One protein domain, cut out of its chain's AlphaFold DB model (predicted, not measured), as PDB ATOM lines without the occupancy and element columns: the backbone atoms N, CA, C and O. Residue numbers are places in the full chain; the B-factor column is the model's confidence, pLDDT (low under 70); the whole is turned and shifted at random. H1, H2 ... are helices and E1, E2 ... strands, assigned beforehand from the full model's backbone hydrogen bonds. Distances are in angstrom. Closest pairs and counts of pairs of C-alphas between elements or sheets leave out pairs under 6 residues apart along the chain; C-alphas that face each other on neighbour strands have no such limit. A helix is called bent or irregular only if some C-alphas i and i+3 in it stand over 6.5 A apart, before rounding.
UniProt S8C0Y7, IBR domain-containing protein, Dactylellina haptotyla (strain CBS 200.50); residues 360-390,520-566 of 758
ATOM      1  N   GLU A 360     314.294 252.770 466.394       71.88
ATOM      2  CA  GLU A 360     313.693 251.506 465.973       71.88
ATOM      3  C   GLU A 360     313.584 251.444 464.448       71.88
ATOM      4  O   GLU A 360     314.025 250.456 463.867       71.88
ATOM      5  N   LYS A 361     313.153 252.524 463.779       74.88
ATOM      6  CA  LYS A 361     313.056 252.549 462.311       74.88
ATOM      7  C   LYS A 361     314.386 252.226 461.623       74.88
ATOM      8  O   LYS A 361     315.368 252.969 461.733       74.88
ATOM      9  N   LEU A 362     314.383 251.141 460.851       79.31
ATOM     10  CA  LEU A 362     315.508 250.649 460.064       79.31
ATOM     11  C   LEU A 362     315.113 250.593 458.580       79.31
ATOM     12  O   LEU A 362     314.001 250.196 458.240       79.31
ATOM     13  N   PHE A 363     316.015 251.004 457.694       81.19
ATOM     14  CA  PHE A 363     315.797 251.047 456.246       81.19
ATOM     15  C   PHE A 363     316.937 250.348 455.519       81.19
ATOM     16  O   PHE A 363     318.006 250.122 456.089       81.19
ATOM     17  N   CYS A 364     316.713 250.004 454.253       80.31
ATOM     18  CA  CYS A 364     317.788 249.507 453.413       80.31
ATOM     19  C   CYS A 364     318.787 250.633 453.060       80.31
ATOM     20  O   CYS A 364     318.367 251.667 452.546       80.31
ATOM     21  N   PRO A 365     320.105 250.444 453.273       71.75
ATOM     22  CA  PRO A 365     321.141 251.401 452.882       71.75
ATOM     23  C   PRO A 365     321.550 251.270 451.402       71.75
ATOM     24  O   PRO A 365     322.482 251.941 450.957       71.75
ATOM     25  N   VAL A 366     320.903 250.387 450.632       74.56
ATOM     26  CA  VAL A 366     321.172 250.200 449.200       74.56
ATOM     27  C   VAL A 366     320.475 251.313 448.411       74.56
ATOM     28  O   VAL A 366     319.253 251.420 448.497       74.56
ATOM     29  N   PRO A 367     321.184 252.110 447.585       68.50
ATOM     30  CA  PRO A 367     320.602 253.273 446.909       68.50
ATOM     31  C   PRO A 367     319.343 252.999 446.069       68.50
ATOM     32  O   PRO A 367     318.479 253.868 445.971       68.50
ATOM     33  N   SER A 368     319.224 251.812 445.469       76.75
ATOM     34  CA  SER A 368     318.071 251.384 444.664       76.75
ATOM     35  C   SER A 368     316.913 250.781 445.476       76.75
ATOM     36  O   SER A 368     315.928 250.341 444.888       76.75
ATOM     37  N   CYS A 369     317.005 250.738 446.810       72.75
ATOM     38  CA  CYS A 369     316.028 250.084 447.675       72.75
ATOM     39  C   CYS A 369     315.527 251.029 448.778       72.75
ATOM     40  O   CYS A 369     316.170 251.213 449.803       72.75
ATOM     41  N   SER A 370     314.323 251.574 448.604       73.44
ATOM     42  CA  SER A 370     313.634 252.412 449.600       73.44
ATOM     43  C   SER A 370     312.897 251.609 450.688       73.44
ATOM     44  O   SER A 370     312.103 252.163 451.449       73.44
ATOM     45  N   THR A 371     313.109 250.292 450.759       80.19
ATOM     46  CA  THR A 371     312.303 249.380 451.581       80.19
ATOM     47  C   THR A 371     312.569 249.549 453.079       80.19
ATOM     48  O   THR A 371     313.703 249.419 453.550       80.19
ATOM     49  N   TYR A 372     311.485 249.782 453.822       83.25
ATOM     50  CA  TYR A 372     311.453 249.758 455.282       83.25
ATOM     51  C   TYR A 372     311.642 248.337 455.829       83.25
ATOM     52  O   TYR A 372     311.198 247.362 455.223       83.25
ATOM     53  N   ILE A 373     312.271 248.224 456.996       83.56
ATOM     54  CA  ILE A 373     312.518 246.961 457.688       83.56
ATOM     55  C   ILE A 373     311.761 247.012 459.016       83.56
ATOM     56  O   ILE A 373     312.105 247.793 459.904       83.56
ATOM     57  N   THR A 374     310.699 246.208 459.130       79.81
ATOM     58  CA  THR A 374     309.849 246.169 460.330       79.81
ATOM     59  C   THR A 374     310.600 245.600 461.531       79.81
ATOM     60  O   THR A 374     311.605 244.901 461.386       79.81
ATOM     61  N   ARG A 375     310.075 245.867 462.733       80.25
ATOM     62  CA  ARG A 375     310.620 245.363 464.000       80.25
ATOM     63  C   ARG A 375     310.736 243.834 464.018       80.25
ATOM     64  O   ARG A 375     311.746 243.323 464.492       80.25
ATOM     65  N   GLU A 376     309.776 243.116 463.427       77.50
ATOM     66  CA  GLU A 376     309.828 241.647 463.318       77.50
ATOM     67  C   GLU A 376     311.056 241.141 462.536       77.50
ATOM     68  O   GLU A 376     311.566 240.067 462.824       77.50
ATOM     69  N   ASN A 377     311.575 241.915 461.574       74.19
ATOM     70  CA  ASN A 377     312.713 241.512 460.736       74.19
ATOM     71  C   ASN A 377     314.090 241.704 461.417       74.19
ATOM     72  O   ASN A 377     315.123 241.465 460.786       74.19
ATOM     73  N   TYR A 378     314.135 242.165 462.677       79.75
ATOM     74  CA  TYR A 378     315.386 242.311 463.441       79.75
ATOM     75  C   TYR A 378     315.270 242.097 464.964       79.75
ATOM     76  O   TYR A 378     316.269 242.214 465.679       79.75
ATOM     77  N   MET A 379     314.088 241.798 465.500       77.75
ATOM     78  CA  MET A 379     313.925 241.368 466.893       77.75
ATOM     79  C   MET A 379     313.813 239.846 466.937       77.75
ATOM     80  O   MET A 379     313.111 239.249 466.131       77.75
ATOM     81  N   VAL A 380     314.508 239.223 467.885       75.50
ATOM     82  CA  VAL A 380     314.496 237.774 468.106       75.50
ATOM     83  C   VAL A 380     314.066 237.538 469.546       75.50
ATOM     84  O   VAL A 380     314.700 238.067 470.463       75.50
ATOM     85  N   THR A 381     312.999 236.772 469.768       78.06
ATOM     86  CA  THR A 381     312.694 236.275 471.112       78.06
ATOM     87  C   THR A 381     313.625 235.119 471.454       78.06
ATOM     88  O   THR A 381     313.982 234.299 470.608       78.06
ATOM     89  N   ARG A 382     314.081 235.077 472.704       78.88
ATOM     90  CA  ARG A 382     314.888 233.976 473.224       78.88
ATOM     91  C   ARG A 382     314.535 233.734 474.683       78.88
ATOM     92  O   ARG A 382     314.436 234.686 475.456       78.88
ATOM     93  N   GLU A 383     314.413 232.472 475.069       80.69
ATOM     94  CA  GLU A 383     314.376 232.089 476.478       80.69
ATOM     95  C   GLU A 383     315.741 232.346 477.132       80.69
ATOM     96  O   GLU A 383     316.791 231.933 476.628       80.69
ATOM     97  N   VAL A 384     315.733 233.053 478.259       79.50
ATOM     98  CA  VAL A 384     316.930 233.367 479.042       79.50
ATOM     99  C   VAL A 384     316.761 232.805 480.449       79.50
ATOM    100  O   VAL A 384     315.763 233.083 481.113       79.50
ATOM    101  N   GLU A 385     317.757 232.050 480.915       82.88
ATOM    102  CA  GLU A 385     317.864 231.640 482.317       82.88
ATOM    103  C   GLU A 385     318.037 232.873 483.215       82.88
ATOM    104  O   GLU A 385     319.058 233.566 483.167       82.88
ATOM    105  N   VAL A 386     317.053 233.135 484.073       81.69
ATOM    106  CA  VAL A 386     317.121 234.158 485.117       81.69
ATOM    107  C   VAL A 386     317.308 233.463 486.462       81.69
ATOM    108  O   VAL A 386     316.436 232.740 486.936       81.69
ATOM    109  N   LYS A 387     318.460 233.695 487.100       82.50
ATOM    110  CA  LYS A 387     318.732 233.218 488.462       82.50
ATOM    111  C   LYS A 387     318.125 234.189 489.470       82.50
ATOM    112  O   LYS A 387     318.678 235.259 489.717       82.50
ATOM    113  N   VAL A 388     316.984 233.815 490.037       78.25
ATOM    114  CA  VAL A 388     316.287 234.569 491.081       78.25
ATOM    115  C   VAL A 388     316.829 234.122 492.447       78.25
ATOM    116  O   VAL A 388     316.834 232.923 492.729       78.25
ATOM    117  N   PRO A 389     317.322 235.027 493.312       74.56
ATOM    118  CA  PRO A 389     317.796 234.647 494.642       74.56
ATOM    119  C   PRO A 389     316.620 234.229 495.534       74.56
ATOM    120  O   PRO A 389     315.679 235.003 495.727       74.56
ATOM    121  N   VAL A 390     316.682 233.028 496.117       74.75
ATOM    122  CA  VAL A 390     315.631 232.520 497.009       74.75
ATOM    123  C   VAL A 390     315.806 233.145 498.389       74.75
ATOM    124  O   VAL A 390     316.511 232.626 499.258       74.75
ATOM    125  N   ILE A 520     316.107 228.940 489.250       78.81
ATOM    126  CA  ILE A 520     316.307 229.224 487.825       78.81
ATOM    127  C   ILE A 520     314.929 229.305 487.178       78.81
ATOM    128  O   ILE A 520     314.240 228.291 487.072       78.81
ATOM    129  N   THR A 521     314.534 230.496 486.735       81.31
ATOM    130  CA  THR A 521     313.315 230.691 485.947       81.31
ATOM    131  C   THR A 521     313.674 230.969 484.492       81.31
ATOM    132  O   THR A 521     314.578 231.750 484.193       81.31
ATOM    133  N   MET A 522     312.978 230.306 483.569       80.88
ATOM    134  CA  MET A 522     313.089 230.591 482.139       80.88
ATOM    135  C   MET A 522     312.179 231.773 481.820       80.88
ATOM    136  O   MET A 522     310.982 231.724 482.104       80.88
ATOM    137  N   VAL A 523     312.740 232.842 481.255       80.62
ATOM    138  CA  VAL A 523     311.983 234.042 480.877       80.62
ATOM    139  C   VAL A 523     312.203 234.320 479.396       80.62
ATOM    140  O   VAL A 523     313.338 234.526 478.963       80.62
ATOM    141  N   GLU A 524     311.123 234.338 478.613       79.94
ATOM    142  CA  GLU A 524     311.180 234.781 477.219       79.94
ATOM    143  C   GLU A 524     311.505 236.278 477.160       79.94
ATOM    144  O   GLU A 524     310.911 237.099 477.867       79.94
ATOM    145  N   LYS A 525     312.480 236.643 476.326       79.31
ATOM    146  CA  LYS A 525     312.960 238.015 476.205       79.31
ATOM    147  C   LYS A 525     313.191 238.395 474.750       79.31
ATOM    148  O   LYS A 525     313.949 237.735 474.042       79.31
ATOM    149  N   GLU A 526     312.603 239.513 474.333       77.69
ATOM    150  CA  GLU A 526     312.964 240.169 473.076       77.69
ATOM    151  C   GLU A 526     314.410 240.693 473.125       77.69
ATOM    152  O   GLU A 526     314.802 241.442 474.026       77.69
ATOM    153  N   LEU A 527     315.197 240.333 472.113       76.25
ATOM    154  CA  LEU A 527     316.563 240.793 471.898       76.25
ATOM    155  C   LEU A 527     316.674 241.406 470.497       76.25
ATOM    156  O   LEU A 527     316.331 240.775 469.499       76.25
ATOM    157  N   LYS A 528     317.198 242.634 470.405       74.56
ATOM    158  CA  LYS A 528     317.521 243.254 469.112       74.56
ATOM    159  C   LYS A 528     318.729 242.537 468.509       74.56
ATOM    160  O   LYS A 528     319.821 242.598 469.078       74.56
ATOM    161  N   SER A 529     318.539 241.865 467.373       78.88
ATOM    162  CA  SER A 529     319.633 241.253 466.618       78.88
ATOM    163  C   SER A 529     320.622 242.334 466.170       78.88
ATOM    164  O   SER A 529     320.268 243.510 466.059       78.88
ATOM    165  N   GLN A 530     321.871 241.962 465.882       79.19
ATOM    166  CA  GLN A 530     322.830 242.886 465.253       79.19
ATOM    167  C   GLN A 530     322.703 242.914 463.719       79.19
ATOM    168  O   GLN A 530     323.200 243.841 463.083       79.19
ATOM    169  N   LEU A 531     322.014 241.926 463.140       82.69
ATOM    170  CA  LEU A 531     321.826 241.717 461.708       82.69
ATOM    171  C   LEU A 531     320.331 241.719 461.364       82.69
ATOM    172  O   LEU A 531     319.587 240.860 461.832       82.69
ATOM    173  N   ALA A 532     319.923 242.641 460.499       85.62
ATOM    174  CA  ALA A 532     318.655 242.590 459.780       85.62
ATOM    175  C   ALA A 532     318.899 242.197 458.318       85.62
ATOM    176  O   ALA A 532     319.940 242.533 457.752       85.62
ATOM    177  N   ILE A 533     317.923 241.559 457.679       83.56
ATOM    178  CA  ILE A 533     317.923 241.334 456.227       83.56
ATOM    179  C   ILE A 533     316.825 242.209 455.623       83.56
ATOM    180  O   ILE A 533     315.716 242.272 456.148       83.56
ATOM    181  N   CYS A 534     317.119 242.911 454.526       84.12
ATOM    182  CA  CYS A 534     316.095 243.684 453.828       84.12
ATOM    183  C   CYS A 534     314.983 242.752 453.289       84.12
ATOM    184  O   CYS A 534     315.300 241.850 452.510       84.12
ATOM    185  N   PRO A 535     313.694 242.972 453.620       83.50
ATOM    186  CA  PRO A 535     312.609 242.073 453.215       83.50
ATOM    187  C   PRO A 535     312.252 242.183 451.723       83.50
ATOM    188  O   PRO A 535     311.516 241.348 451.202       83.50
ATOM    189  N   SER A 536     312.784 243.179 451.001       82.31
ATOM    190  CA  SER A 536     312.622 243.264 449.547       82.31
ATOM    191  C   SER A 536     313.306 242.086 448.853       82.31
ATOM    192  O   SER A 536     314.527 241.917 448.935       82.31
ATOM    193  N   ALA A 537     312.515 241.302 448.117       79.31
ATOM    194  CA  ALA A 537     312.961 240.098 447.423       79.31
ATOM    195  C   ALA A 537     314.076 240.348 446.391       79.31
ATOM    196  O   ALA A 537     314.896 239.459 446.175       79.31
ATOM    197  N   SER A 538     314.136 241.545 445.795       81.25
ATOM    198  CA  SER A 538     315.183 241.942 444.843       81.25
ATOM    199  C   SER A 538     316.454 242.488 445.501       81.25
ATOM    200  O   SER A 538     317.470 242.616 444.826       81.25
ATOM    201  N   CYS A 539     316.410 242.823 446.796       84.38
ATOM    202  CA  CYS A 539     317.520 243.463 447.500       84.38
ATOM    203  C   CYS A 539     318.213 242.533 448.501       84.38
ATOM    204  O   CYS A 539     319.436 242.414 448.462       84.38
ATOM    205  N   ARG A 540     317.448 241.915 449.422       81.38
ATOM    206  CA  ARG A 540     317.904 240.967 450.469       81.38
ATOM    207  C   ARG A 540     319.218 241.317 451.192       81.38
ATOM    208  O   ARG A 540     319.899 240.443 451.720       81.38
ATOM    209  N   THR A 541     319.589 242.595 451.231       80.44
ATOM    210  CA  THR A 541     320.909 243.016 451.709       80.44
ATOM    211  C   THR A 541     320.995 242.917 453.238       80.44
ATOM    212  O   THR A 541     320.055 243.354 453.912       80.44
ATOM    213  N   PRO A 542     322.092 242.360 453.795       80.88
ATOM    214  CA  PRO A 542     322.321 242.278 455.234       80.88
ATOM    215  C   PRO A 542     322.770 243.631 455.804       80.88
ATOM    216  O   PRO A 542     323.633 244.315 455.245       80.88
ATOM    217  N   ILE A 543     322.176 244.030 456.928       81.50
ATOM    218  CA  ILE A 543     322.231 245.388 457.483       81.50
ATOM    219  C   ILE A 543     322.538 245.327 458.981       81.50
ATOM    220  O   ILE A 543     321.921 244.562 459.721       81.50
ATOM    221  N   CYS A 544     323.476 246.152 459.442       80.38
ATOM    222  CA  CYS A 544     323.789 246.290 460.857       80.38
ATOM    223  C   CYS A 544     322.749 247.174 461.558       80.38
ATOM    224  O   CYS A 544     322.636 248.373 461.291       80.38
ATOM    225  N   THR A 545     322.020 246.601 462.513       81.06
ATOM    226  CA  THR A 545     320.935 247.288 463.243       81.06
ATOM    227  C   THR A 545     321.429 248.391 464.187       81.06
ATOM    228  O   THR A 545     320.623 249.181 464.688       81.06
ATOM    229  N   LEU A 546     322.744 248.441 464.442       78.31
ATOM    230  CA  LEU A 546     323.403 249.374 465.358       78.31
ATOM    231  C   LEU A 546     323.909 250.646 464.662       78.31
ATOM    232  O   LEU A 546     323.926 251.702 465.293       78.31
ATOM    233  N   CYS A 547     324.327 250.574 463.392       73.31
ATOM    234  CA  CYS A 547     324.760 251.740 462.600       73.31
ATOM    235  C   CYS A 547     323.841 252.067 461.412       73.31
ATOM    236  O   CYS A 547     324.117 253.020 460.690       73.31
ATOM    237  N   LYS A 548     322.767 251.291 461.206       76.81
ATOM    238  CA  LYS A 548     321.823 251.379 460.074       76.81
ATOM    239  C   LYS A 548     322.469 251.241 458.676       76.81
ATOM    240  O   LYS A 548     321.816 251.512 457.674       76.81
ATOM    241  N   SER A 549     323.727 250.796 458.595       74.94
ATOM    242  CA  SER A 549     324.481 250.600 457.345       74.94
ATOM    243  C   SER A 549     324.613 249.113 456.987       74.94
ATOM    244  O   SER A 549     324.102 248.247 457.694       74.94
ATOM    245  N   HIS A 550     325.300 248.803 455.886       79.44
ATOM    246  CA  HIS A 550     325.599 247.434 455.455       79.44
ATOM    247  C   HIS A 550     326.262 246.627 456.586       79.44
ATOM    248  O   HIS A 550     327.079 247.154 457.345       79.44
ATOM    249  N   PHE A 551     325.900 245.350 456.723       81.12
ATOM    250  CA  PHE A 551     326.415 244.506 457.799       81.12
ATOM    251  C   PHE A 551     327.916 244.239 457.640       81.12
ATOM    252  O   PHE A 551     328.369 243.781 456.594       81.12
ATOM    253  N   HIS A 552     328.678 244.503 458.700       73.94
ATOM    254  CA  HIS A 552     330.142 244.432 458.712       73.94
ATOM    255  C   HIS A 552     330.704 243.151 459.356       73.94
ATOM    256  O   HIS A 552     331.915 243.042 459.528       73.94
ATOM    257  N   GLY A 553     329.854 242.187 459.725       68.94
ATOM    258  CA  GLY A 553     330.233 241.052 460.575       68.94
ATOM    259  C   GLY A 553     330.117 241.381 462.068       68.94
ATOM    260  O   GLY A 553     330.058 242.553 462.445       68.94
ATOM    261  N   LEU A 554     330.060 240.342 462.909       69.38
ATOM    262  CA  LEU A 554     329.945 240.477 464.369       69.38
ATOM    263  C   LEU A 554     331.255 240.961 465.010       69.38
ATOM    264  O   LEU A 554     331.227 241.746 465.954       69.38
ATOM    265  N   ASP A 555     332.389 240.516 464.470       64.06
ATOM    266  CA  ASP A 555     333.729 240.770 465.012       64.06
ATOM    267  C   ASP A 555     334.273 242.158 464.627       64.06
ATOM    268  O   ASP A 555     335.139 242.713 465.306       64.06
ATOM    269  N   THR A 556     333.743 242.760 463.556       61.72
ATOM    270  CA  THR A 556     334.113 244.117 463.135       61.72
ATOM    271  C   THR A 556     333.450 245.156 464.050       61.72
ATOM    272  O   THR A 556     332.218 245.187 464.142       61.72
ATOM    273  N   PRO A 557     334.211 246.062 464.694       65.12
ATOM    274  CA  PRO A 557     333.647 247.050 465.606       65.12
ATOM    275  C   PRO A 557     332.712 248.031 464.883       65.12
ATOM    276  O   PRO A 557     333.087 248.699 463.921       65.12
ATOM    277  N   CYS A 558     331.482 248.140 465.386       64.19
ATOM    278  CA  CYS A 558     330.432 248.961 464.789       64.19
ATOM    279  C   CYS A 558     330.765 250.472 464.835       64.19
ATOM    280  O   CYS A 558     330.936 251.006 465.937       64.19
ATOM    281  N   PRO A 559     330.761 251.203 463.696       59.12
ATOM    282  CA  PRO A 559     331.108 252.631 463.649       59.12
ATOM    283  C   PRO A 559     330.285 253.531 464.583       59.12
ATOM    284  O   PRO A 559     330.804 254.495 465.135       59.12
ATOM    285  N   SER A 560     329.018 253.201 464.849       57.28
ATOM    286  CA  SER A 560     328.173 253.968 465.783       57.28
ATOM    287  C   SER A 560     328.561 253.827 467.266       57.28
ATOM    288  O   SER A 560     327.953 254.474 468.116       57.28
ATOM    289  N   ARG A 561     329.571 253.007 467.599       50.03
ATOM    290  CA  ARG A 561     330.137 252.865 468.954       50.03
ATOM    291  C   ARG A 561     331.534 253.485 469.117       50.03
ATOM    292  O   ARG A 561     332.071 253.460 470.220       50.03
ATOM    293  N   THR A 562     332.146 254.045 468.069       45.12
ATOM    294  CA  THR A 562     333.572 254.438 468.113       45.12
ATOM    295  C   THR A 562     333.865 255.773 468.808       45.12
ATOM    296  O   THR A 562     335.030 256.158 468.876       45.12
ATOM    297  N   SER A 563     332.870 256.471 469.368       41.22
ATOM    298  CA  SER A 563     333.099 257.639 470.239       41.22
ATOM    299  C   SER A 563     333.923 257.257 471.473       41.22
ATOM    300  O   SER A 563     334.993 257.819 471.698       41.22
ATOM    301  N   PHE A 564     333.491 256.213 472.186       34.81
ATOM    302  CA  PHE A 564     334.170 255.671 473.369       34.81
ATOM    303  C   PHE A 564     335.602 255.203 473.058       34.81
ATOM    304  O   PHE A 564     336.528 255.416 473.838       34.81
ATOM    305  N   TYR A 565     335.807 254.618 471.873       33.22
ATOM    306  CA  TYR A 565     337.128 254.169 471.416       33.22
ATOM    307  C   TYR A 565     338.077 255.343 471.118       33.22
ATOM    308  O   TYR A 565     339.287 255.215 471.283       33.22
ATOM    309  N   LYS A 566     337.540 256.502 470.710       35.56
ATOM    310  CA  LYS A 566     338.322 257.718 470.456       35.56
ATOM    311  C   LYS A 566     338.857 258.311 471.761       35.56
ATOM    312  O   LYS A 566     340.049 258.584 471.846       35.56
TER     313      LYS A 566
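What this domain is: This is residues 360 to 390 and 520 to 566 of the 758 residues of the protein "IBR domain-containing protein" of Dactylellina haptotyla (strain CBS 200.50) (UniProt S8C0Y7). A long, bent ribbon of two antiparallel strands, E1 and E2, makes one end of the model and runs into a small head, mostly of loops, which holds the short hairpin E3 and E4 and residues 360 to 378. From the head a long link leads to the short helix H1, away from the ribbon. The printed part has 78 residues, with four named strands and one named helix in the order E1, E2, E3, E4, H1; the class is mixed, helices and strands, though under half of the residues, 34, are in named elements. The whole is loose, with a radius of gyration of the C-alphas of 15.7 A, and flat, spanning 55 by 36 by 19 A.

How they stand to each other: Residues 360 to 378 hold no named element, but residues 362 to 363 pair antiparallel with residues 372 to 373. E1, residues 379 to 389, and E2, residues 520 to 528, are antiparallel neighbours at 148 degrees. N 380 and O 527 are 2.9 A apart and N 521 and O 386 also 2.9 A, both within hydrogen-bond range. E1 bends by 52 degrees at residue 382, and E2 bends by 53 degrees at residue 524. E2 runs on at 57 degrees, across a break of 2 residues, into E3, residues 531 to 533. E3 and E4, residues 542 to 544, form a hairpin, antiparallel at 143 degrees, with N 543 and O 532 at 2.8 A, within hydrogen-bond range. E3 is apart from E1. H1, residues 559 to 566, is apart from E1, E2 and E3. H1 is irregular: C-alphas 560 and 563 are 7.6 A apart. In its backbone 1 of 4 O i to N i+4 pairs and 3 of 5 O i to N i+3 pairs are within hydrogen-bond range.

Where its parts are: E1 begins at C-alpha 379, (313.925, 241.368, 466.893), and measures 28.8 A to C-alpha 389, (317.796, 234.647, 494.642). E2 measures 23.4 A from Ile 520 to Lys 528. E3 and E4 have three residues each. H1, 11.1 A long, ends at C-alpha 566, (338.322, 257.718, 470.456).

The domain as a whole: The two C-alphas farthest apart are those of Ser 368 and Val 390, at 55.7 A. Residues 391 to 519 are not printed, and C-alphas 390 and 520 are 9.8 A apart across the cut. The link from E2 to E3 is tight, that from E3 to E4 short, and that from E4 to H1, 14 residues, long. The mean pLDDT of the printed part is 74.3; residue 367 and residues 553 to 566 are under 70, and H1 has a mean of 45.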